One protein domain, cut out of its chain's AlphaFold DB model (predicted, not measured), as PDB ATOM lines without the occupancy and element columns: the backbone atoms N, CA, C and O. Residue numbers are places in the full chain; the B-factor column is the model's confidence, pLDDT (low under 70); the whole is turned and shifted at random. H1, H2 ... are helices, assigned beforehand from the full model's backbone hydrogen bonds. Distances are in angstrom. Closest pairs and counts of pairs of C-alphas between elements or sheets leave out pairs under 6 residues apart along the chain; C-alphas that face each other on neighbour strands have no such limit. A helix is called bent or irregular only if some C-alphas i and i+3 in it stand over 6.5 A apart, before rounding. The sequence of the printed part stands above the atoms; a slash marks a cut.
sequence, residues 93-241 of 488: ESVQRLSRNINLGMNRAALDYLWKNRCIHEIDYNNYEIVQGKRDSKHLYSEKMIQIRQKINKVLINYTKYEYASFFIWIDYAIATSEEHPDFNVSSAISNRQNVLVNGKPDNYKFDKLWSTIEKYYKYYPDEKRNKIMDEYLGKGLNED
ATOM      1  N   GLU A  93      29.759  40.367 -40.956       95.25
ATOM      2  CA  GLU A  93      30.333  41.197 -39.887       95.25
ATOM      3  C   GLU A  93      29.245  41.908 -39.070       95.25
ATOM      4  O   GLU A  93      29.298  41.939 -37.838       95.25
ATOM      5  N   SER A  94      28.232  42.454 -39.753       95.25
ATOM      6  CA  SER A  94      27.103  43.107 -39.086       95.25
ATOM      7  C   SER A  94      26.271  42.107 -38.295       95.25
ATOM      8  O   SER A  94      25.967  42.377 -37.138       95.25
ATOM      9  N   VAL A  95      25.953  40.945 -38.868       95.81
ATOM     10  CA  VAL A  95      25.185  39.900 -38.173       95.81
ATOM     11  C   VAL A  95      25.922  39.428 -36.922       95.81
ATOM     12  O   VAL A  95      25.364  39.504 -35.836       95.81
ATOM     13  N   GLN A  96      27.198  39.048 -37.024       94.38
ATOM     14  CA  GLN A  96      27.984  38.592 -35.871       94.38
ATOM     15  C   GLN A  96      28.076  39.653 -34.768       94.38
ATOM     16  O   GLN A  96      27.921  39.344 -33.585       94.38
ATOM     17  N   ARG A  97      28.319  40.913 -35.147       93.69
ATOM     18  CA  ARG A  97      28.406  42.028 -34.198       93.69
ATOM     19  C   ARG A  97      27.071  42.275 -33.494       93.69
ATOM     20  O   ARG A  97      27.052  42.437 -32.276       93.69
ATOM     21  N   LEU A  98      25.972  42.282 -34.244       93.31
ATOM     22  CA  LEU A  98      24.634  42.553 -33.718       93.31
ATOM     23  C   LEU A  98      24.063  41.396 -32.899       93.31
ATOM     24  O   LEU A  98      23.380  41.646 -31.912       93.31
ATOM     25  N   SER A  99      24.388  40.150 -33.250       90.12
ATOM     26  CA  SER A  99      24.033  38.977 -32.445       90.12
ATOM     27  C   SER A  99      24.689  39.001 -31.063       90.12
ATOM     28  O   SER A  99      24.108  38.494 -30.113       90.12
ATOM     29  N   ARG A 100      25.880  39.607 -30.929       91.88
ATOM     30  CA  ARG A 100      26.543  39.809 -29.627       91.88
ATOM     31  C   ARG A 100      25.993  41.018 -28.876       91.88
ATOM     32  O   ARG A 100      25.850  40.970 -27.660       91.88
ATOM     33  N   ASN A 101      25.722  42.113 -29.583       88.38
ATOM     34  CA  ASN A 101      25.165  43.324 -28.994       88.38
ATOM     35  C   ASN A 101      24.250  44.051 -29.987       88.38
ATOM     36  O   ASN A 101      24.705  44.744 -30.903       88.38
ATOM     37  N   ILE A 102      22.944  43.946 -29.738       88.81
ATOM     38  CA  ILE A 102      21.892  44.512 -30.585       88.81
ATOM     39  C   ILE A 102      21.883  46.048 -30.603       88.81
ATOM     40  O   ILE A 102      21.269  46.646 -31.484       88.81
ATOM     41  N   ASN A 103      22.569  46.704 -29.664       85.06
ATOM     42  CA  ASN A 103      22.628  48.163 -29.589       85.06
ATOM     43  C   ASN A 103      23.623  48.762 -30.580       85.06
ATOM     44  O   ASN A 103      23.606  49.971 -30.779       85.06
ATOM     45  N   LEU A 104      24.484  47.963 -31.209       86.88
ATOM     46  CA  LEU A 104      25.467  48.468 -32.165       86.88
ATOM     47  C   LEU A 104      24.810  48.846 -33.508       86.88
ATOM     48  O   LEU A 104      23.666  48.498 -33.792       86.88
ATOM     49  N   GLY A 105      25.523  49.600 -34.346       87.00
ATOM     50  CA  GLY A 105      25.087  49.892 -35.717       87.00
ATOM     51  C   GLY A 105      25.468  48.775 -36.694       87.00
ATOM     52  O   GLY A 105      26.519  48.148 -36.536       87.00
ATOM     53  N   MET A 106      24.664  48.539 -37.731       90.75
ATOM     54  CA  MET A 106      25.023  47.706 -38.888       90.75
ATOM     55  C   MET A 106      25.783  48.523 -39.930       90.75
ATOM     56  O   MET A 106      25.663  49.739 -39.974       90.75
ATOM     57  N   ASN A 107      26.590  47.892 -40.775       91.25
ATOM     58  CA  ASN A 107      27.210  48.615 -41.884       91.25
ATOM     59  C   ASN A 107      26.206  48.887 -43.017       91.25
ATOM     60  O   ASN A 107      25.123  48.304 -43.083       91.25
ATOM     61  N   ARG A 108      26.599  49.773 -43.937       89.44
ATOM     62  CA  ARG A 108      25.763  50.166 -45.073       89.44
ATOM     63  C   ARG A 108      25.379  48.986 -45.970       89.44
ATOM     64  O   ARG A 108      24.250  48.932 -46.427       89.44
ATOM     65  N   ALA A 109      26.275  48.018 -46.169       92.50
ATOM     66  CA  ALA A 109      25.990  46.845 -46.995       92.50
ATOM     67  C   ALA A 109      24.833  46.004 -46.431       92.50
ATOM     68  O   ALA A 109      23.967  45.574 -47.187       92.50
ATOM     69  N   ALA A 110      24.780  45.812 -45.109       95.31
ATOM     70  CA  ALA A 110      23.679  45.115 -44.449       95.31
ATOM     71  C   ALA A 110      22.359  45.901 -44.523       95.31
ATOM     72  O   ALA A 110      21.305  45.308 -44.751       95.31
ATOM     73  N   LEU A 111      22.415  47.229 -44.386       93.62
ATOM     74  CA  LEU A 111      21.231  48.080 -44.504       93.62
ATOM     75  C   LEU A 111      20.679  48.088 -45.942       93.62
ATOM     76  O   LEU A 111      19.482  47.885 -46.149       93.62
ATOM     77  N   ASP A 112      21.559  48.238 -46.938       92.19
ATOM     78  CA  ASP A 112      21.226  48.145 -48.364       92.19
ATOM     79  C   ASP A 112      20.638  46.771 -48.701       92.19
ATOM     80  O   ASP A 112      19.684  46.673 -49.471       92.19
ATOM     81  N   TYR A 113      21.180  45.707 -48.106       94.81
ATOM     82  CA  TYR A 113      20.681  44.348 -48.277       94.81
ATOM     83  C   TYR A 113      19.239  44.192 -47.772       94.81
ATOM     84  O   TYR A 113      18.405  43.648 -48.500       94.81
ATOM     85  N   LEU A 114      18.903  44.725 -46.592       94.25
ATOM     86  CA  LEU A 114      17.526  44.708 -46.086       94.25
ATOM     87  C   LEU A 114      16.556  45.487 -46.975       94.25
ATOM     88  O   LEU A 114      15.440  45.030 -47.217       94.25
ATOM     89  N   TRP A 115      16.970  46.651 -47.469       91.12
ATOM     90  CA  TRP A 115      16.126  47.482 -48.325       91.12
ATOM     91  C   TRP A 115      15.908  46.867 -49.715       91.12
ATOM     92  O   TRP A 115      14.773  46.797 -50.199       91.12
ATOM     93  N   LYS A 116      16.967  46.330 -50.340       89.12
ATOM     94  CA  LYS A 116      16.878  45.614 -51.628       89.12
ATOM     95  C   LYS A 116      15.914  44.427 -51.560       89.12
ATOM     96  O   LYS A 116      15.165  44.206 -52.504       89.12
ATOM     97  N   ASN A 117      15.887  43.725 -50.427       90.00
ATOM     98  CA  ASN A 117      14.999  42.588 -50.174       90.00
ATOM     99  C   ASN A 117      13.636  42.982 -49.572       90.00
ATOM    100  O   ASN A 117      12.877  42.115 -49.130       90.00
ATOM    101  N   ARG A 118      13.318  44.286 -49.505       89.69
ATOM    102  CA  ARG A 118      12.064  44.815 -48.934       89.69
ATOM    103  C   ARG A 118      11.773  44.308 -47.521       89.69
ATOM    104  O   ARG A 118      10.622  44.141 -47.123       89.69
ATOM    105  N   CYS A 119      12.814  44.015 -46.747       91.56
ATOM    106  CA  CYS A 119      12.691  43.668 -45.332       91.56
ATOM    107  C   CYS A 119      12.388  44.909 -44.492       91.56
ATOM    108  O   CYS A 119      11.708  44.821 -43.477       91.56
ATOM    109  N   ILE A 120      12.889  46.057 -44.941       89.12
ATOM    110  CA  ILE A 120      12.592  47.371 -44.385       89.12
ATOM    111  C   ILE A 120      12.082  48.277 -45.497       89.12
ATOM    112  O   ILE A 120      12.517  48.160 -46.647       89.12
ATOM    113  N   HIS A 121      11.175  49.185 -45.148       84.88
ATOM    114  CA  HIS A 121      10.775  50.229 -46.074       84.88
ATOM    115  C   HIS A 121      11.850  51.323 -46.127       84.88
ATOM    116  O   HIS A 121      12.703  51.472 -45.252       84.88
ATOM    117  N   GLU A 122      11.782  52.136 -47.164       79.56
ATOM    118  CA  GLU A 122      12.667  53.265 -47.417       79.56
ATOM    119  C   GLU A 122      12.688  54.294 -46.259       79.56
ATOM    120  O   GLU A 122      13.709  54.896 -45.934       79.56
ATOM    121  N   ILE A 123      11.573  54.420 -45.537       79.31
ATOM    122  CA  ILE A 123      11.467  55.239 -44.318       79.31
ATOM    123  C   ILE A 123      12.358  54.687 -43.205       79.31
ATOM    124  O   ILE A 123      13.076  55.439 -42.550       79.31
ATOM    125  N   ASP A 124      12.296  53.376 -42.977       84.31
ATOM    126  CA  ASP A 124      13.078  52.698 -41.949       84.31
ATOM    127  C   ASP A 124      14.569  52.777 -42.274       84.31
ATOM    128  O   ASP A 124      15.371  53.011 -41.373       84.31
ATOM    129  N   TYR A 125      14.927  52.683 -43.558       87.00
ATOM    130  CA  TYR A 125      16.290  52.907 -44.039       87.00
ATOM    131  C   TYR A 125      16.807  54.291 -43.618       87.00
ATOM    132  O   TYR A 125      17.816  54.394 -42.918       87.00
ATOM    133  N   ASN A 126      16.077  55.358 -43.960       80.56
ATOM    134  CA  ASN A 126      16.479  56.725 -43.617       80.56
ATOM    135  C   ASN A 126      16.500  56.964 -42.103       80.56
ATOM    136  O   ASN A 126      17.431  57.577 -41.579       80.56
ATOM    137  N   ASN A 127      15.502  56.452 -41.375       81.38
ATOM    138  CA  ASN A 127      15.481  56.526 -39.916       81.38
ATOM    139  C   ASN A 127      16.727  55.872 -39.323       81.38
ATOM    140  O   ASN A 127      17.345  56.445 -38.426       81.38
ATOM    141  N   TYR A 128      17.112  54.700 -39.834       86.50
ATOM    142  CA  TYR A 128      18.299  53.991 -39.383       86.50
ATOM    143  C   TYR A 128      19.569  54.815 -39.605       86.50
ATOM    144  O   TYR A 128      20.353  54.987 -38.673       86.50
ATOM    145  N   GLU A 129      19.757  55.388 -40.795       83.88
ATOM    146  CA  GLU A 129      20.926  56.227 -41.089       83.88
ATOM    147  C   GLU A 129      20.994  57.483 -40.211       83.88
ATOM    148  O   GLU A 129      22.069  57.870 -39.731       83.88
ATOM    149  N   ILE A 130      19.842  58.106 -39.937       79.44
ATOM    150  CA  ILE A 130      19.752  59.253 -39.030       79.44
ATOM    151  C   ILE A 130      20.260  58.867 -37.635       79.44
ATOM    152  O   ILE A 130      21.098  59.589 -37.074       79.44
ATOM    153  N   VAL A 131      19.776  57.749 -37.078       80.69
ATOM    154  CA  VAL A 131      20.084  57.335 -35.697       80.69
ATOM    155  C   VAL A 131      21.450  56.670 -35.553       80.69
ATOM    156  O   VAL A 131      22.087  56.812 -34.511       80.69
ATOM    157  N   GLN A 132      21.951  55.997 -36.588       76.06
ATOM    158  CA  GLN A 132      23.237  55.304 -36.556       76.06
ATOM    159  C   GLN A 132      24.413  56.260 -36.300       76.06
ATOM    160  O   GLN A 132      25.372  55.903 -35.619       76.06
ATOM    161  N   GLY A 133      24.347  57.487 -36.821       64.62
ATOM    162  CA  GLY A 133      25.408  58.484 -36.655       64.62
ATOM    163  C   GLY A 133      25.362  59.274 -35.342       64.62
ATOM    164  O   GLY A 133      26.080  60.271 -35.234       64.62
ATOM    165  N   LYS A 134      24.499  58.918 -34.381       67.06
ATOM    166  CA  LYS A 134      24.351  59.614 -33.092       67.06
ATOM    167  C   LYS A 134      24.779  58.692 -31.950       67.06
ATOM    168  O   LYS A 134      24.315  57.565 -31.858       67.06
ATOM    169  N   ARG A 135      25.692  59.163 -31.087       57.91
ATOM    170  CA  ARG A 135      26.154  58.390 -29.920       57.91
ATOM    171  C   ARG A 135      25.073  58.386 -28.837       57.91
ATOM    172  O   ARG A 135      24.610  59.452 -28.429       57.91
ATOM    173  N   ASP A 136      24.754  57.188 -28.360       58.16
ATOM    174  CA  ASP A 136      23.623  56.862 -27.483       58.16
ATOM    175  C   ASP A 136      23.554  57.660 -26.172       58.16
ATOM    176  O   ASP A 136      22.478  57.848 -25.629       58.16
ATOM    177  N   SER A 137      24.667  58.187 -25.663       56.69
ATOM    178  CA  SER A 137      24.703  58.828 -24.340       56.69
ATOM    179  C   SER A 137      24.506  60.348 -24.329       56.69
ATOM    180  O   SER A 137      24.421  60.931 -23.254       56.69
ATOM    181  N   LYS A 138      24.460  61.026 -25.487       60.44
ATOM    182  CA  LYS A 138      24.509  62.508 -25.544       60.44
ATOM    183  C   LYS A 138      23.282  63.180 -26.158       60.44
ATOM    184  O   LYS A 138      23.252  64.402 -26.271       60.44
ATOM    185  N   HIS A 139      22.297  62.408 -26.605       65.62
ATOM    186  CA  HIS A 139      21.149  62.935 -27.335       65.62
ATOM    187  C   HIS A 139      19.874  62.848 -26.495       65.62
ATOM    188  O   HIS A 139      19.592  61.799 -25.930       65.62
ATOM    189  N   LEU A 140      19.070  63.918 -26.475       65.75
ATOM    190  CA  LEU A 140      17.834  64.010 -25.675       65.75
ATOM    191  C   LEU A 140      16.820  62.888 -25.976       65.75
ATOM    192  O   LEU A 140      15.997  62.541 -25.140       65.75
ATOM    193  N   TYR A 141      16.898  62.309 -27.174       71.56
ATOM    194  CA  TYR A 141      16.010  61.246 -27.656       71.56
ATOM    195  C   TYR A 141      16.735  59.909 -27.846       71.56
ATOM    196  O   TYR A 141      16.329  59.110 -28.690       71.56
ATOM    197  N   SER A 142      17.837  59.694 -27.123       74.19
ATOM    198  CA  SER A 142      18.679  58.496 -27.221       74.19
ATOM    199  C   SER A 142      17.879  57.201 -27.137       74.19
ATOM    200  O   SER A 142      18.045  56.339 -27.990       74.19
ATOM    201  N   GLU A 143      16.948  57.107 -26.192       78.62
ATOM    202  CA  GLU A 143      16.133  55.908 -25.990       78.62
ATOM    203  C   GLU A 143      15.304  55.550 -27.234       78.62
ATOM    204  O   GLU A 143      15.386  54.438 -27.752       78.62
ATOM    205  N   LYS A 144      14.592  56.524 -27.819       79.31
ATOM    206  CA  LYS A 144      13.833  56.316 -29.068       79.31
ATOM    207  C   LYS A 144      14.743  55.926 -30.235       79.31
ATOM    208  O   LYS A 144      14.375  55.105 -31.071       79.31
ATOM    209  N   MET A 145      15.938  56.512 -30.305       79.62
ATOM    210  CA  MET A 145      16.919  56.204 -31.348       79.62
ATOM    211  C   MET A 145      17.463  54.782 -31.228       79.62
ATOM    212  O   MET A 145      17.581  54.085 -32.237       79.62
ATOM    213  N   ILE A 146      17.748  54.348 -30.000       82.44
ATOM    214  CA  ILE A 146      18.164  52.983 -29.685       82.44
ATOM    215  C   ILE A 146      17.057  52.009 -30.082       82.44
ATOM    216  O   ILE A 146      17.338  51.048 -30.789       82.44
ATOM    217  N   GLN A 147      15.800  52.285 -29.728       84.50
ATOM    218  CA  GLN A 147      14.663  51.424 -30.072       84.50
ATOM    219  C   GLN A 147      14.487  51.253 -31.589       84.50
ATOM    220  O   GLN A 147      14.323  50.130 -32.069       84.50
ATOM    221  N   ILE A 148      14.584  52.341 -32.363       83.69
ATOM    222  CA  ILE A 148      14.532  52.290 -33.835       83.69
ATOM    223  C   ILE A 148      15.663  51.416 -34.385       83.69
ATOM    224  O   ILE A 148      15.427  50.531 -35.212       83.69
ATOM    225  N   ARG A 149      16.888  51.622 -33.889       87.12
ATOM    226  CA  ARG A 149      18.063  50.857 -34.316       87.12
ATOM    227  C   ARG A 149      17.926  49.375 -33.964       87.12
ATOM    228  O   ARG A 149      18.113  48.525 -34.829       87.12
ATOM    229  N   GLN A 150      17.533  49.058 -32.733       89.19
ATOM    230  CA  GLN A 150      17.306  47.690 -32.266       89.19
ATOM    231  C   GLN A 150      16.238  46.972 -33.094       89.19
ATOM    232  O   GLN A 150      16.435  45.814 -33.462       89.19
ATOM    233  N   LYS A 151      15.122  47.644 -33.411       89.75
ATOM    234  CA  LYS A 151      14.041  47.071 -34.224       89.75
ATOM    235  C   LYS A 151      14.562  46.613 -35.586       89.75
ATOM    236  O   LYS A 151      14.331  45.473 -35.975       89.75
ATOM    237  N   ILE A 152      15.314  47.464 -36.278       91.62
ATOM    238  CA  ILE A 152      15.858  47.154 -37.609       91.62
ATOM    239  C   ILE A 152      17.019  46.149 -37.523       91.62
ATOM    240  O   ILE A 152      17.155  45.277 -38.378       91.62
ATOM    241  N   ASN A 153      17.821  46.184 -36.456       94.62
ATOM    242  CA  ASN A 153      18.851  45.171 -36.216       94.62
ATOM    243  C   ASN A 153      18.253  43.770 -36.034       94.62
ATOM    244  O   ASN A 153      18.797  42.803 -36.567       94.62
ATOM    245  N   LYS A 154      17.121  43.651 -35.325       94.62
ATOM    246  CA  LYS A 154      16.387  42.382 -35.198       94.62
ATOM    247  C   LYS A 154      15.910  41.874 -36.556       94.62
ATOM    248  O   LYS A 154      16.052  40.685 -36.822       94.62
ATOM    249  N   VAL A 155      15.447  42.770 -37.433       95.56
ATOM    250  CA  VAL A 155      15.079  42.427 -38.817       95.56
ATOM    251  C   VAL A 155      16.256  41.809 -39.574       95.56
ATOM    252  O   VAL A 155      16.070  40.779 -40.215       95.56
ATOM    253  N   LEU A 156      17.472  42.359 -39.452       96.69
ATOM    254  CA  LEU A 156      18.668  41.748 -40.054       96.69
ATOM    255  C   LEU A 156      18.932  40.342 -39.527       96.69
ATOM    256  O   LEU A 156      19.141  39.420 -40.315       96.69
ATOM    257  N   ILE A 157      18.929  40.182 -38.205       95.38
ATOM    258  CA  ILE A 157      19.200  38.889 -37.578       95.38
ATOM    259  C   ILE A 157      18.161  37.870 -38.049       95.38
ATOM    260  O   ILE A 157      18.540  36.839 -38.587       95.38
ATOM    261  N   ASN A 158      16.869  38.183 -37.950       94.81
ATOM    262  CA  ASN A 158      15.799  37.260 -38.317       94.81
ATOM    263  C   ASN A 158      15.770  36.949 -39.816       94.81
ATOM    264  O   ASN A 158      15.603  35.794 -40.192       94.81
ATOM    265  N   TYR A 159      15.970  37.943 -40.686       95.50
ATOM    266  CA  TYR A 159      15.970  37.718 -42.136       95.50
ATOM    267  C   TYR A 159      17.114  36.812 -42.604       95.50
ATOM    268  O   TYR A 159      16.988  36.107 -43.606       95.50
ATOM    269  N   THR A 160      18.238  36.843 -41.885       95.88
ATOM    270  CA  THR A 160      19.429  36.062 -42.229       95.88
ATOM    271  C   THR A 160      19.441  34.675 -41.602       95.88
ATOM    272  O   THR A 160      20.306  33.887 -41.960       95.88
ATOM    273  N   LYS A 161      18.498  34.323 -40.726       93.75
ATOM    274  CA  LYS A 161      18.410  32.969 -40.170       93.75
ATOM    275  C   LYS A 161      18.070  31.935 -41.235       93.75
ATOM    276  O   LYS A 161      17.132  32.112 -42.017       93.75
ATOM    277  N   TYR A 162      18.815  30.836 -41.237       88.44
ATOM    278  CA  TYR A 162      18.619  29.759 -42.198       88.44
ATOM    279  C   TYR A 162      17.306  29.012 -41.944       88.44
ATOM    280  O   TYR A 162      16.631  28.647 -42.904       88.44
ATOM    281  N   GLU A 163      16.869  28.891 -40.682       85.81
ATOM    282  CA  GLU A 163      15.566  28.286 -40.348       85.81
ATOM    283  C   GLU A 163      14.370  28.969 -41.042       85.81
ATOM    284  O   GLU A 163      13.352  28.326 -41.296       85.81
ATOM    285  N   TYR A 164      14.486  30.256 -41.396       86.19
ATOM    286  CA  TYR A 164      13.421  31.016 -42.062       86.19
ATOM    287  C   TYR A 164      13.655  31.200 -43.564       86.19
ATOM    288  O   TYR A 164      12.850  31.856 -44.229       86.19
ATOM    289  N   ALA A 165      14.724  30.630 -44.132       82.56
ATOM    290  CA  ALA A 165      15.063  30.817 -45.540       82.56
ATOM    291  C   ALA A 165      13.918  30.367 -46.462       82.56
ATOM    292  O   ALA A 165      13.445  31.167 -47.273       82.56
ATOM    293  N   SER A 166      13.413  29.145 -46.273       77.19
ATOM    294  CA  SER A 166      12.303  28.587 -47.058       77.19
ATOM    295  C   SER A 166      11.000  29.363 -46.870       77.19
ATOM    296  O   SER A 166      10.273  29.578 -47.837       77.19
ATOM    297  N   PHE A 167      10.726  29.847 -45.653       83.62
ATOM    298  CA  PHE A 167       9.561  30.691 -45.381       83.62
ATOM    299  C   PHE A 167       9.597  31.977 -46.213       83.62
ATOM    300  O   PHE A 167       8.607  32.311 -46.861       83.62
ATOM    301  N   PHE A 168      10.732  32.686 -46.220       85.62
ATOM    302  CA  PHE A 168      10.859  33.929 -46.982       85.62
ATOM    303  C   PHE A 168      10.774  33.687 -48.485       85.62
ATOM    304  O   PHE A 168      10.087  34.426 -49.176       85.62
ATOM    305  N   ILE A 169      11.415  32.628 -48.977       79.50
ATOM    306  CA  ILE A 169      11.329  32.218 -50.382       79.50
ATOM    307  C   ILE A 169       9.864  31.988 -50.790       79.50
ATOM    308  O   ILE A 169       9.404  32.513 -51.806       79.50
ATOM    309  N   TRP A 170       9.122  31.250 -49.965       79.56
ATOM    310  CA  TRP A 170       7.726  30.912 -50.209       79.56
ATOM    311  C   TRP A 170       6.792  32.122 -50.142       79.56
ATOM    312  O   TRP A 170       5.993  32.338 -51.052       79.56
ATOM    313  N   ILE A 171       6.882  32.930 -49.083       82.69
ATOM    314  CA  ILE A 171       5.959  34.057 -48.905       82.69
ATOM    315  C   ILE A 171       6.202  35.132 -49.963       82.69
ATOM    316  O   ILE A 171       5.254  35.751 -50.442       82.69
ATOM    317  N   ASP A 172       7.459  35.304 -50.382       86.00
ATOM    318  CA  ASP A 172       7.842  36.214 -51.455       86.00
ATOM    319  C   ASP A 172       7.296  35.731 -52.804       86.00
ATOM    320  O   ASP A 172       6.804  36.552 -53.580       86.00
ATOM    321  N   TYR A 173       7.295  34.413 -53.046       79.81
ATOM    322  CA  TYR A 173       6.649  33.811 -54.214       79.81
ATOM    323  C   TYR A 173       5.139  34.067 -54.199       79.81
ATOM    324  O   TYR A 173       4.601  34.593 -55.171       79.81
ATOM    325  N   ALA A 174       4.459  33.757 -53.091       78.62
ATOM    326  CA  ALA A 174       3.007  33.900 -52.988       78.62
ATOM    327  C   ALA A 174       2.557  35.360 -53.188       78.62
ATOM    328  O   ALA A 174       1.546  35.626 -53.834       78.62
ATOM    329  N   ILE A 175       3.339  36.321 -52.687       83.88
ATOM    330  CA  ILE A 175       3.114  37.749 -52.946       83.88
ATOM    331  C   ILE A 175       3.312  38.065 -54.434       83.88
ATOM    332  O   ILE A 175       2.481  38.756 -55.022       83.88
ATOM    333  N   ALA A 176       4.372  37.551 -55.062       82.81
ATOM    334  CA  ALA A 176       4.684  37.822 -56.464       82.81
ATOM    335  C   ALA A 176       3.650  37.255 -57.454       82.81
ATOM    336  O   ALA A 176       3.404  37.870 -58.494       82.81
ATOM    337  N   THR A 177       3.039  36.110 -57.140       77.12
ATOM    338  CA  THR A 177       2.020  35.454 -57.981       77.12
ATOM    339  C   THR A 177       0.587  35.770 -57.560       77.12
ATOM    340  O   THR A 177      -0.355  35.207 -58.106       77.12
ATOM    341  N   SER A 178       0.395  36.688 -56.612       81.06
ATOM    342  CA  SER A 178      -0.928  37.027 -56.075       81.06
ATOM    343  C   SER A 178      -1.942  37.490 -57.126       81.06
ATOM    344  O   SER A 178      -3.119  37.173 -57.017       81.06
ATOM    345  N   GLU A 179      -1.499  38.172 -58.184       79.19
ATOM    346  CA  GLU A 179      -2.363  38.581 -59.303       79.19
ATOM    347  C   GLU A 179      -3.002  37.389 -60.044       79.19
ATOM    348  O   GLU A 179      -4.066  37.536 -60.641       79.19
ATOM    349  N   GLU A 180      -2.372  36.210 -60.009       76.50
ATOM    350  CA  GLU A 180      -2.879  34.971 -60.622       76.50
ATOM    351  C   GLU A 180      -3.867  34.234 -59.700       76.50
ATOM    352  O   GLU A 180      -4.543  33.294 -60.121       76.50
ATOM    353  N   HIS A 181      -3.983  34.681 -58.446       71.94
ATOM    354  CA  HIS A 181      -4.820  34.088 -57.409       71.94
ATOM    355  C   HIS A 181      -5.634  35.178 -56.692       71.94
ATOM    356  O   HIS A 181      -5.263  35.591 -55.595       71.94
ATOM    357  N   PRO A 182      -6.766  35.634 -57.264       69.62
ATOM    358  CA  PRO A 182      -7.562  36.738 -56.709       69.62
ATOM    359  C   PRO A 182      -8.027  36.534 -55.258       69.62
ATOM    360  O   PRO A 182      -8.212  37.503 -54.526       69.62
ATOM    361  N   ASP A 183      -8.174  35.279 -54.824       69.50
ATOM    362  CA  ASP A 183      -8.564  34.918 -53.455       69.50
ATOM    363  C   ASP A 183      -7.405  35.031 -52.440       69.50
ATOM    364  O   ASP A 183      -7.605  34.892 -51.228       69.50
ATOM    365  N   PHE A 184      -6.173  35.268 -52.903       76.38
ATOM    366  CA  PHE A 184      -5.001  35.391 -52.047       76.38
ATOM    367  C   PHE A 184      -4.967  36.747 -51.334       76.38
ATOM    368  O   PHE A 184      -4.845  37.813 -51.935       76.38
ATOM    369  N   ASN A 185      -4.991  36.710 -50.001       80.69
ATOM    370  CA  ASN A 185      -4.906  37.916 -49.187       80.69
ATOM    371  C   ASN A 185      -3.451  38.406 -49.051       80.69
ATOM    372  O   ASN A 185      -2.757  38.094 -48.075       80.69
ATOM    373  N   VAL A 186      -3.020  39.230 -50.011       82.62
ATOM    374  CA  VAL A 186      -1.687  39.864 -50.046       82.62
ATOM    375  C   VAL A 186      -1.383  40.631 -48.762       82.62
ATOM    376  O   VAL A 186      -0.288  40.505 -48.213       82.62
ATOM    377  N   SER A 187      -2.356  41.377 -48.228       84.12
ATOM    378  CA  SER A 187      -2.165  42.153 -46.999       84.12
ATOM    379  C   SER A 187      -1.807  41.252 -45.818       84.12
ATOM    380  O   SER A 187      -0.874  41.555 -45.079       84.12
ATOM    381  N   SER A 188      -2.509  40.125 -45.651       83.38
ATOM    382  CA  SER A 188      -2.212  39.162 -44.587       83.38
ATOM    383  C   SER A 188      -0.844  38.510 -44.783       83.38
ATOM    384  O   SER A 188      -0.130  38.306 -43.803       83.38
ATOM    385  N   ALA A 189      -0.455  38.187 -46.020       82.50
ATOM    386  CA  ALA A 189       0.865  37.630 -46.305       82.50
ATOM    387  C   ALA A 189       1.984  38.624 -45.963       82.50
ATOM    388  O   ALA A 189       2.946  38.273 -45.280       82.50
ATOM    389  N   ILE A 190       1.826  39.894 -46.334       85.06
ATOM    390  CA  ILE A 190       2.789  40.945 -45.995       85.06
ATOM    391  C   ILE A 190       2.852  41.164 -44.481       85.06
ATOM    392  O   ILE A 190       3.951  41.246 -43.930       85.06
ATOM    393  N   SER A 191       1.714  41.179 -43.779       84.44
ATOM    394  CA  SER A 191       1.695  41.254 -42.313       84.44
ATOM    395  C   SER A 191       2.425  40.077 -41.661       84.44
ATOM    396  O   SER A 191       3.233  40.289 -40.759       84.44
ATOM    397  N   ASN A 192       2.208  38.850 -42.144       83.50
ATOM    398  CA  ASN A 192       2.910  37.666 -41.646       83.50
ATOM    399  C   ASN A 192       4.420  37.761 -41.900       83.50
ATOM    400  O   ASN A 192       5.212  37.525 -40.988       83.50
ATOM    401  N   ARG A 193       4.826  38.163 -43.110       89.25
ATOM    402  CA  ARG A 193       6.234  38.381 -43.466       89.25
ATOM    403  C   ARG A 193       6.896  39.379 -42.516       89.25
ATOM    404  O   ARG A 193       7.957  39.095 -41.970       89.25
ATOM    405  N   GLN A 194       6.251  40.523 -42.285       88.50
ATOM    406  CA  GLN A 194       6.741  41.561 -41.374       88.50
ATOM    407  C   GLN A 194       6.795  41.083 -39.920       88.50
ATOM    408  O   GLN A 194       7.757  41.377 -39.210       88.50
ATOM    409  N   ASN A 195       5.820  40.286 -39.482       86.81
ATOM    410  CA  ASN A 195       5.836  39.690 -38.152       86.81
ATOM    411  C   ASN A 195       7.053  38.775 -37.950       86.81
ATOM    412  O   ASN A 195       7.725  38.886 -36.928       86.81
ATOM    413  N   VAL A 196       7.393  37.927 -38.927       87.94
ATOM    414  CA  VAL A 196       8.596  37.077 -38.843       87.94
ATOM    415  C   VAL A 196       9.870  37.917 -38.830       87.94
ATOM    416  O   VAL A 196      10.756  37.664 -38.016       87.94
ATOM    417  N   LEU A 197       9.950  38.954 -39.667       91.12
ATOM    418  CA  LEU A 197      11.097  39.865 -39.686       91.12
ATOM    419  C   LEU A 197      11.312  40.540 -38.323       91.12
ATOM    420  O   LEU A 197      12.439  40.601 -37.836       91.12
ATOM    421  N   VAL A 198      10.250  41.013 -37.669       87.75
ATOM    422  CA  VAL A 198      10.363  41.758 -36.404       87.75
ATOM    423  C   VAL A 198      10.479  40.835 -35.187       87.75
ATOM    424  O   VAL A 198      11.328  41.063 -34.323       87.75
ATOM    425  N   ASN A 199       9.647  39.796 -35.117       84.06
ATOM    426  CA  ASN A 199       9.456  38.974 -33.919       84.06
ATOM    427  C   ASN A 199      10.125  37.593 -33.998       84.06
ATOM    428  O   ASN A 199      10.226  36.921 -32.974       84.06
ATOM    429  N   GLY A 200      10.583  37.160 -35.178       79.62
ATOM    430  CA  GLY A 200      11.280  35.883 -35.357       79.62
ATOM    431  C   GLY A 200      10.400  34.655 -35.112       79.62
ATOM    432  O   GLY A 200      10.897  33.650 -34.625       79.62
ATOM    433  N   LYS A 201       9.084  34.727 -35.368       73.69
ATOM    434  CA  LYS A 201       8.168  33.579 -35.244       73.69
ATOM    435  C   LYS A 201       7.113  33.584 -36.362       73.69
ATOM    436  O   LYS A 201       6.327  34.534 -36.415       73.69
ATOM    437  N   PRO A 202       7.074  32.571 -37.247       62.97
ATOM    438  CA  PRO A 202       5.977  32.403 -38.201       62.97
ATOM    439  C   PRO A 202       4.688  31.977 -37.486       62.97
ATOM    440  O   PRO A 202       4.717  31.191 -36.540       62.97
ATOM    441  N   ASP A 203       3.554  32.527 -37.924       58.84
ATOM    442  CA  ASP A 203       2.219  32.130 -37.465       58.84
ATOM    443  C   ASP A 203       1.726  30.950 -38.322       58.84
ATOM    444  O   ASP A 203       1.369  31.115 -39.492       58.84
ATOM    445  N   ASN A 204       1.780  29.746 -37.749       50.88
ATOM    446  CA  ASN A 204       1.671  28.482 -38.484       50.88
ATOM    447  C   ASN A 204       0.239  28.144 -38.948       50.88
ATOM    448  O   ASN A 204       0.078  27.372 -39.885       50.88
ATOM    449  N   TYR A 205      -0.811  28.730 -38.357       44.44
ATOM    450  CA  TYR A 205      -2.205  28.387 -38.699       44.44
ATOM    451  C   TYR A 205      -2.627  28.874 -40.100       44.44
ATOM    452  O   TYR A 205      -3.503  28.294 -40.736       44.44
ATOM    453  N   LYS A 206      -1.976  29.920 -40.627       45.97
ATOM    454  CA  LYS A 206      -2.248  30.469 -41.970       45.97
ATOM    455  C   LYS A 206      -1.451  29.781 -43.094       45.97
ATOM    456  O   LYS A 206      -1.610  30.159 -44.253       45.97
ATOM    457  N   PHE A 207      -0.582  28.825 -42.759       49.28
ATOM    458  CA  PHE A 207       0.478  28.301 -43.631       49.28
ATOM    459  C   PHE A 207       0.058  27.037 -44.414       49.28
ATOM    460  O   PHE A 207       0.300  26.946 -45.617       49.28
ATOM    461  N   ASP A 208      -0.664  26.111 -43.775       46.47
ATOM    462  CA  ASP A 208      -0.908  24.757 -44.311       46.47
ATOM    463  C   ASP A 208      -1.860  24.715 -45.521       46.47
ATOM    464  O   ASP A 208      -1.636  23.974 -46.476       46.47
ATOM    465  N   LYS A 209      -2.906  25.552 -45.537       45.28
ATOM    466  CA  LYS A 209      -3.902  25.577 -46.630       45.28
ATOM    467  C   LYS A 209      -3.339  26.130 -47.947       45.28
ATOM    468  O   LYS A 209      -3.924  25.920 -49.003       45.28
ATOM    469  N   LEU A 210      -2.231  26.866 -47.874       46.12
ATOM    470  CA  LEU A 210      -1.693  27.656 -48.979       46.12
ATOM    471  C   LEU A 210      -0.422  27.031 -49.586       46.12
ATOM    472  O   LEU A 210      -0.144  27.222 -50.769       46.12
ATOM    473  N   TRP A 211       0.303  26.227 -48.799       48.66
ATOM    474  CA  TRP A 211       1.474  25.448 -49.220       48.66
ATOM    475  C   TRP A 211       1.153  24.442 -50.342       48.66
ATOM    476  O   TRP A 211       1.838  24.406 -51.362       48.66
ATOM    477  N   SER A 212       0.043  23.707 -50.214       49.69
ATOM    478  CA  SER A 212      -0.360  22.630 -51.137       49.69
ATOM    479  C   SER A 212      -0.704  23.085 -52.563       49.69
ATOM    480  O   SER A 212      -0.702  22.282 -53.493       49.69
ATOM    481  N   THR A 213      -1.002  24.372 -52.767       45.34
ATOM    482  CA  THR A 213      -1.459  24.894 -54.070       45.34
ATOM    483  C   THR A 213      -0.292  25.268 -54.996       45.34
ATOM    484  O   THR A 213      -0.429  25.236 -56.218       45.34
ATOM    485  N   ILE A 214       0.877  25.598 -54.434       48.91
ATOM    486  CA  ILE A 214       2.002  26.215 -55.162       48.91
ATOM    487  C   ILE A 214       3.152  25.233 -55.440       48.91
ATOM    488  O   ILE A 214       3.875  25.401 -56.425       48.91
ATOM    489  N   GLU A 215       3.292  24.174 -54.639       44.31
ATOM    490  CA  GLU A 215       4.340  23.144 -54.771       44.31
ATOM    491  C   GLU A 215       4.361  22.490 -56.170       44.31
ATOM    492  O   GLU A 215       5.410  22.109 -56.684       44.31
ATOM    493  N   LYS A 216       3.212  22.483 -56.857       38.03
ATOM    494  CA  LYS A 216       3.038  21.946 -58.214       38.03
ATOM    495  C   LYS A 216       3.570  22.858 -59.337       38.03
ATOM    496  O   LYS A 216       3.706  22.401 -60.471       38.03
ATOM    497  N   TYR A 217       3.864  24.133 -59.054       39.34
ATOM    498  CA  TYR A 217       4.111  25.161 -60.078       39.34
ATOM    499  C   TYR A 217       5.288  26.100 -59.803       39.34
ATOM    500  O   TYR A 217       5.396  27.098 -60.512       39.34
ATOM    501  N   TYR A 218       6.166  25.799 -58.839       46.28
ATOM    502  CA  TYR A 218       7.279  26.671 -58.443       46.28
ATOM    503  C   TYR A 218       8.147  27.097 -59.648       46.28
ATOM    504  O   TYR A 218       9.073  26.403 -60.075       46.28
ATOM    505  N   LYS A 219       7.810  28.248 -60.239       52.09
ATOM    506  CA  LYS A 219       8.473  28.861 -61.392       52.09
ATOM    507  C   LYS A 219       9.225  30.102 -60.940       52.09
ATOM    508  O   LYS A 219       8.857  30.774 -59.982       52.09
ATOM    509  N   TYR A 220      10.283  30.420 -61.675       56.91
ATOM    510  CA  TYR A 220      10.972  31.695 -61.541       56.91
ATOM    511  C   TYR A 220       9.997  32.861 -61.766       56.91
ATOM    512  O   TYR A 220       9.273  32.873 -62.763       56.91
ATOM    513  N   TYR A 221      10.031  33.847 -60.872       63.38
ATOM    514  CA  TYR A 221       9.307  35.109 -60.996       63.38
ATOM    515  C   TYR A 221      10.296  36.287 -60.927       63.38
ATOM    516  O   TYR A 221      11.289  36.207 -60.199       63.38
ATOM    517  N   PRO A 222      10.063  37.386 -61.671       66.31
ATOM    518  CA  PRO A 222      10.929  38.559 -61.608       66.31
ATOM    519  C   PRO A 222      10.839  39.251 -60.243       66.31
ATOM    520  O   PRO A 222       9.743  39.581 -59.780       66.31
ATOM    521  N   ASP A 223      11.991  39.556 -59.642       72.75
ATOM    522  CA  ASP A 223      12.085  40.317 -58.388       72.75
ATOM    523  C   ASP A 223      11.375  41.681 -58.480       72.75
ATOM    524  O   ASP A 223      10.826  42.168 -57.493       72.75
ATOM    525  N   GLU A 224      11.315  42.277 -59.675       80.00
ATOM    526  CA  GLU A 224      10.607  43.535 -59.945       80.00
ATOM    527  C   GLU A 224       9.104  43.448 -59.662       80.00
ATOM    528  O   GLU A 224       8.542  44.364 -59.061       80.00
ATOM    529  N   LYS A 225       8.455  42.336 -60.039       79.62
ATOM    530  CA  LYS A 225       7.014  42.138 -59.823       79.62
ATOM    531  C   LYS A 225       6.706  42.030 -58.331       79.62
ATOM    532  O   LYS A 225       5.837  42.741 -57.830       79.62
ATOM    533  N   ARG A 226       7.480  41.207 -57.612       83.12
ATOM    534  CA  ARG A 226       7.408  41.098 -56.146       83.12
ATOM    535  C   ARG A 226       7.594  42.465 -55.493       83.12
ATOM    536  O   ARG A 226       6.792  42.853 -54.650       83.12
ATOM    537  N   ASN A 227       8.647  43.185 -55.878       85.75
ATOM    538  CA  ASN A 227       8.991  44.471 -55.281       85.75
ATOM    539  C   ASN A 227       7.891  45.508 -55.512       85.75
ATOM    540  O   ASN A 227       7.539  46.201 -54.568       85.75
ATOM    541  N   LYS A 228       7.299  45.566 -56.713       85.62
ATOM    542  CA  LYS A 228       6.176  46.464 -57.014       85.62
ATOM    543  C   LYS A 228       4.993  46.223 -56.073       85.62
ATOM    544  O   LYS A 228       4.517  47.169 -55.455       85.62
ATOM    545  N   ILE A 229       4.566  44.967 -55.925       84.75
ATOM    546  CA  ILE A 229       3.454  44.607 -55.034       84.75
ATOM    547  C   ILE A 229       3.829  44.923 -53.583       84.75
ATOM    548  O   ILE A 229       3.064  45.557 -52.870       84.75
ATOM    549  N   MET A 230       5.030  44.563 -53.128       86.12
ATOM    550  CA  MET A 230       5.462  44.894 -51.765       86.12
ATOM    551  C   MET A 230       5.494  46.408 -51.510       86.12
ATOM    552  O   MET A 230       5.049  46.842 -50.453       86.12
ATOM    553  N   ASP A 231       5.956  47.213 -52.465       84.06
ATOM    554  CA  ASP A 231       6.044  48.675 -52.348       84.06
ATOM    555  C   ASP A 231       4.665  49.362 -52.310       84.06
ATOM    556  O   ASP A 231       4.533  50.468 -51.784       84.06
ATOM    557  N   GLU A 232       3.615  48.724 -52.835       82.88
ATOM    558  CA  GLU A 232       2.234  49.214 -52.724       82.88
ATOM    559  C   GLU A 232       1.663  49.041 -51.308       82.88
ATOM    560  O   GLU A 232       0.863  49.866 -50.861       82.88
ATOM    561  N   TYR A 233       2.100  48.005 -50.589       79.38
ATOM    562  CA  TYR A 233       1.574  47.629 -49.272       79.38
ATOM    563  C   TYR A 233       2.488  48.024 -48.105       79.38
ATOM    564  O   TYR A 233       2.023  48.158 -46.971       79.38
ATOM    565  N   LEU A 234       3.789  48.206 -48.343       76.00
ATOM    566  CA  LEU A 234       4.701  48.782 -47.361       76.00
ATOM    567  C   LEU A 234       4.421  50.288 -47.264       76.00
ATOM    568  O   LEU A 234       4.384  51.000 -48.264       76.00
ATOM    569  N   GLY A 235       4.151  50.766 -46.047       63.66
ATOM    570  CA  GLY A 235       3.610  52.106 -45.818       63.66
ATOM    571  C   GLY A 235       4.447  53.234 -46.435       63.66
ATOM    572  O   GLY A 235       5.661  53.290 -46.254       63.66
ATOM    573  N   LYS A 236       3.771  54.180 -47.098       52.03
ATOM    574  CA  LYS A 236       4.341  55.438 -47.609       52.03
ATOM    575  C   LYS A 236       4.185  56.540 -46.553       52.03
ATOM    576  O   LYS A 236       3.064  56.917 -46.231       52.03
ATOM    577  N   GLY A 237       5.284  57.087 -46.031       51.41
ATOM    578  CA  GLY A 237       5.254  58.246 -45.125       51.41
ATOM    579  C   GLY A 237       6.398  58.310 -44.113       51.41
ATOM    580  O   GLY A 237       6.720  57.332 -43.463       51.41
ATOM    581  N   LEU A 238       7.015  59.478 -43.936       50.62
ATOM    582  CA  LEU A 238       8.089  59.686 -42.954       50.62
ATOM    583  C   LEU A 238       7.641  59.273 -41.541       50.62
ATOM    584  O   LEU A 238       6.515  59.560 -41.140       50.62
ATOM    585  N   ASN A 239       8.526  58.642 -40.766       59.16
ATOM    586  CA  ASN A 239       8.230  58.327 -39.370       59.16
ATOM    587  C   ASN A 239       8.084  59.637 -38.581       59.16
ATOM    588  O   ASN A 239       9.065  60.328 -38.286       59.16
ATOM    589  N   GLU A 240       6.835  59.981 -38.267       61.41
ATOM    590  CA  GLU A 240       6.474  61.219 -37.582       61.41
ATOM    591  C   GLU A 240       7.150  61.342 -36.207       61.41
ATOM    592  O   GLU A 240       7.373  62.458 -35.740       61.41
ATOM    593  N   ASP A 241       7.564  60.239 -35.576       62.69
ATOM    594  CA  ASP A 241       8.195  60.280 -34.256       62.69
ATOM    595  C   ASP A 241       9.578  60.932 -34.290       62.69
ATOM    596  O   ASP A 241       9.876  61.788 -33.453       62.69
TER     597      ASP A 241
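This is residues 93 to 241 of the 488 residues of an uncharacterized protein of Bacteroides fragilis str. S23L17 (UniProt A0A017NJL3). An elongated helical body has two parts: at one end H1 and H3 pack on the long helix H4, with H2 running back beside H3, and toward the other end H5 and H6 fold into a helical hairpin, with H8 crossing the last residues of H5. The two parts join where the second half of H4 crosses the last residues of H6, and H7 lies far out beyond H5. The printed part has 149 residues with eight named helices, H1 to H8 in chain order, and no named strand; its class is all helix. It is compact, with a radius of gyration of the C-alphas of 16.6 A, and spans 55 by 31 by 26 A.

H4, the longest helix, covers residues 142 to 160 and measures 27.0 A from C-alpha 142 at (18.679, 58.496, -27.221) to C-alpha 160 at (19.429, 36.062, -42.229). Before it come H1, residues 93 to 100, beginning at C-alpha 93 at (30.333, 41.197, -39.887); H2, residues 108 to 116; and H3, residues 122 to 132, 15.3 A long. After it come H5, residues 162 to 176, 21.5 A; H6, residues 186 to 199, 19.6 A; H7, residues 208 to 214; and H8, residues 223 to 233, 15.7 A, ending at C-alpha 233 at (1.574, 47.629, -49.272). H5 is irregular: C-alphas 163 and 166 are 7.5 A apart.

H4 is the hub and touches four helices; the packing of the helices is mostly crossed, at more than a shallow tilt. With residues 145 to 152 it touches H3 at a steep tilt of 58 degrees, the closest C-alphas being those of Val 131 and Met 145, 5.5 A apart. With residues 153 to 157 it touches H1; the closest C-alphas, of Val 95 and Ile 157, are 6.1 A apart. Residues 151 to 159 of H4 touch residues 196 to 199 of H6, with the C-alphas of Val 155 and Leu 197 closest at 4.8 A. H4 and H5 touch only at the corner, only just, with 3 pairs of C-alphas within 8 A; Asn 158 and Tyr 164 have the closest C-alphas, 7.7 A apart. H2 and H3 are a helical hairpin that only just touches, with 3 pairs of C-alphas within 8 A; the closest, of Trp 115 and Glu 122, are 6.8 A apart. H5 and H6 are a helical hairpin at a shallow tilt of 21 degrees, opposite ways, closest at the C-alphas of Ile 175 and Val 186, 6.0 A apart. H8 touches residues 172 to 176 of H5, about perpendicular at 81 degrees, with the C-alphas of Ala 176 and Arg 226 4.3 A apart at the closest. H7 touches no helix but is near H5. Every O i to N i+4 pair is within hydrogen-bond range in H1, H2, H3, H4, H6 and H8, against 9 of 11 in H5 and 0 of 3 in H7, where 1 of 4 O i to N i+3 pairs is within range.

The two C-alphas farthest apart, of Lys 138 and Lys 216, are 56.3 A apart. The printed part has no cut, and no link is long. The mean pLDDT of the printed part is 77.8; it is under 70 at residues 133 to 140, 182 to 183, 202 to 222 and 235 to 241, and H7 has a mean of 47.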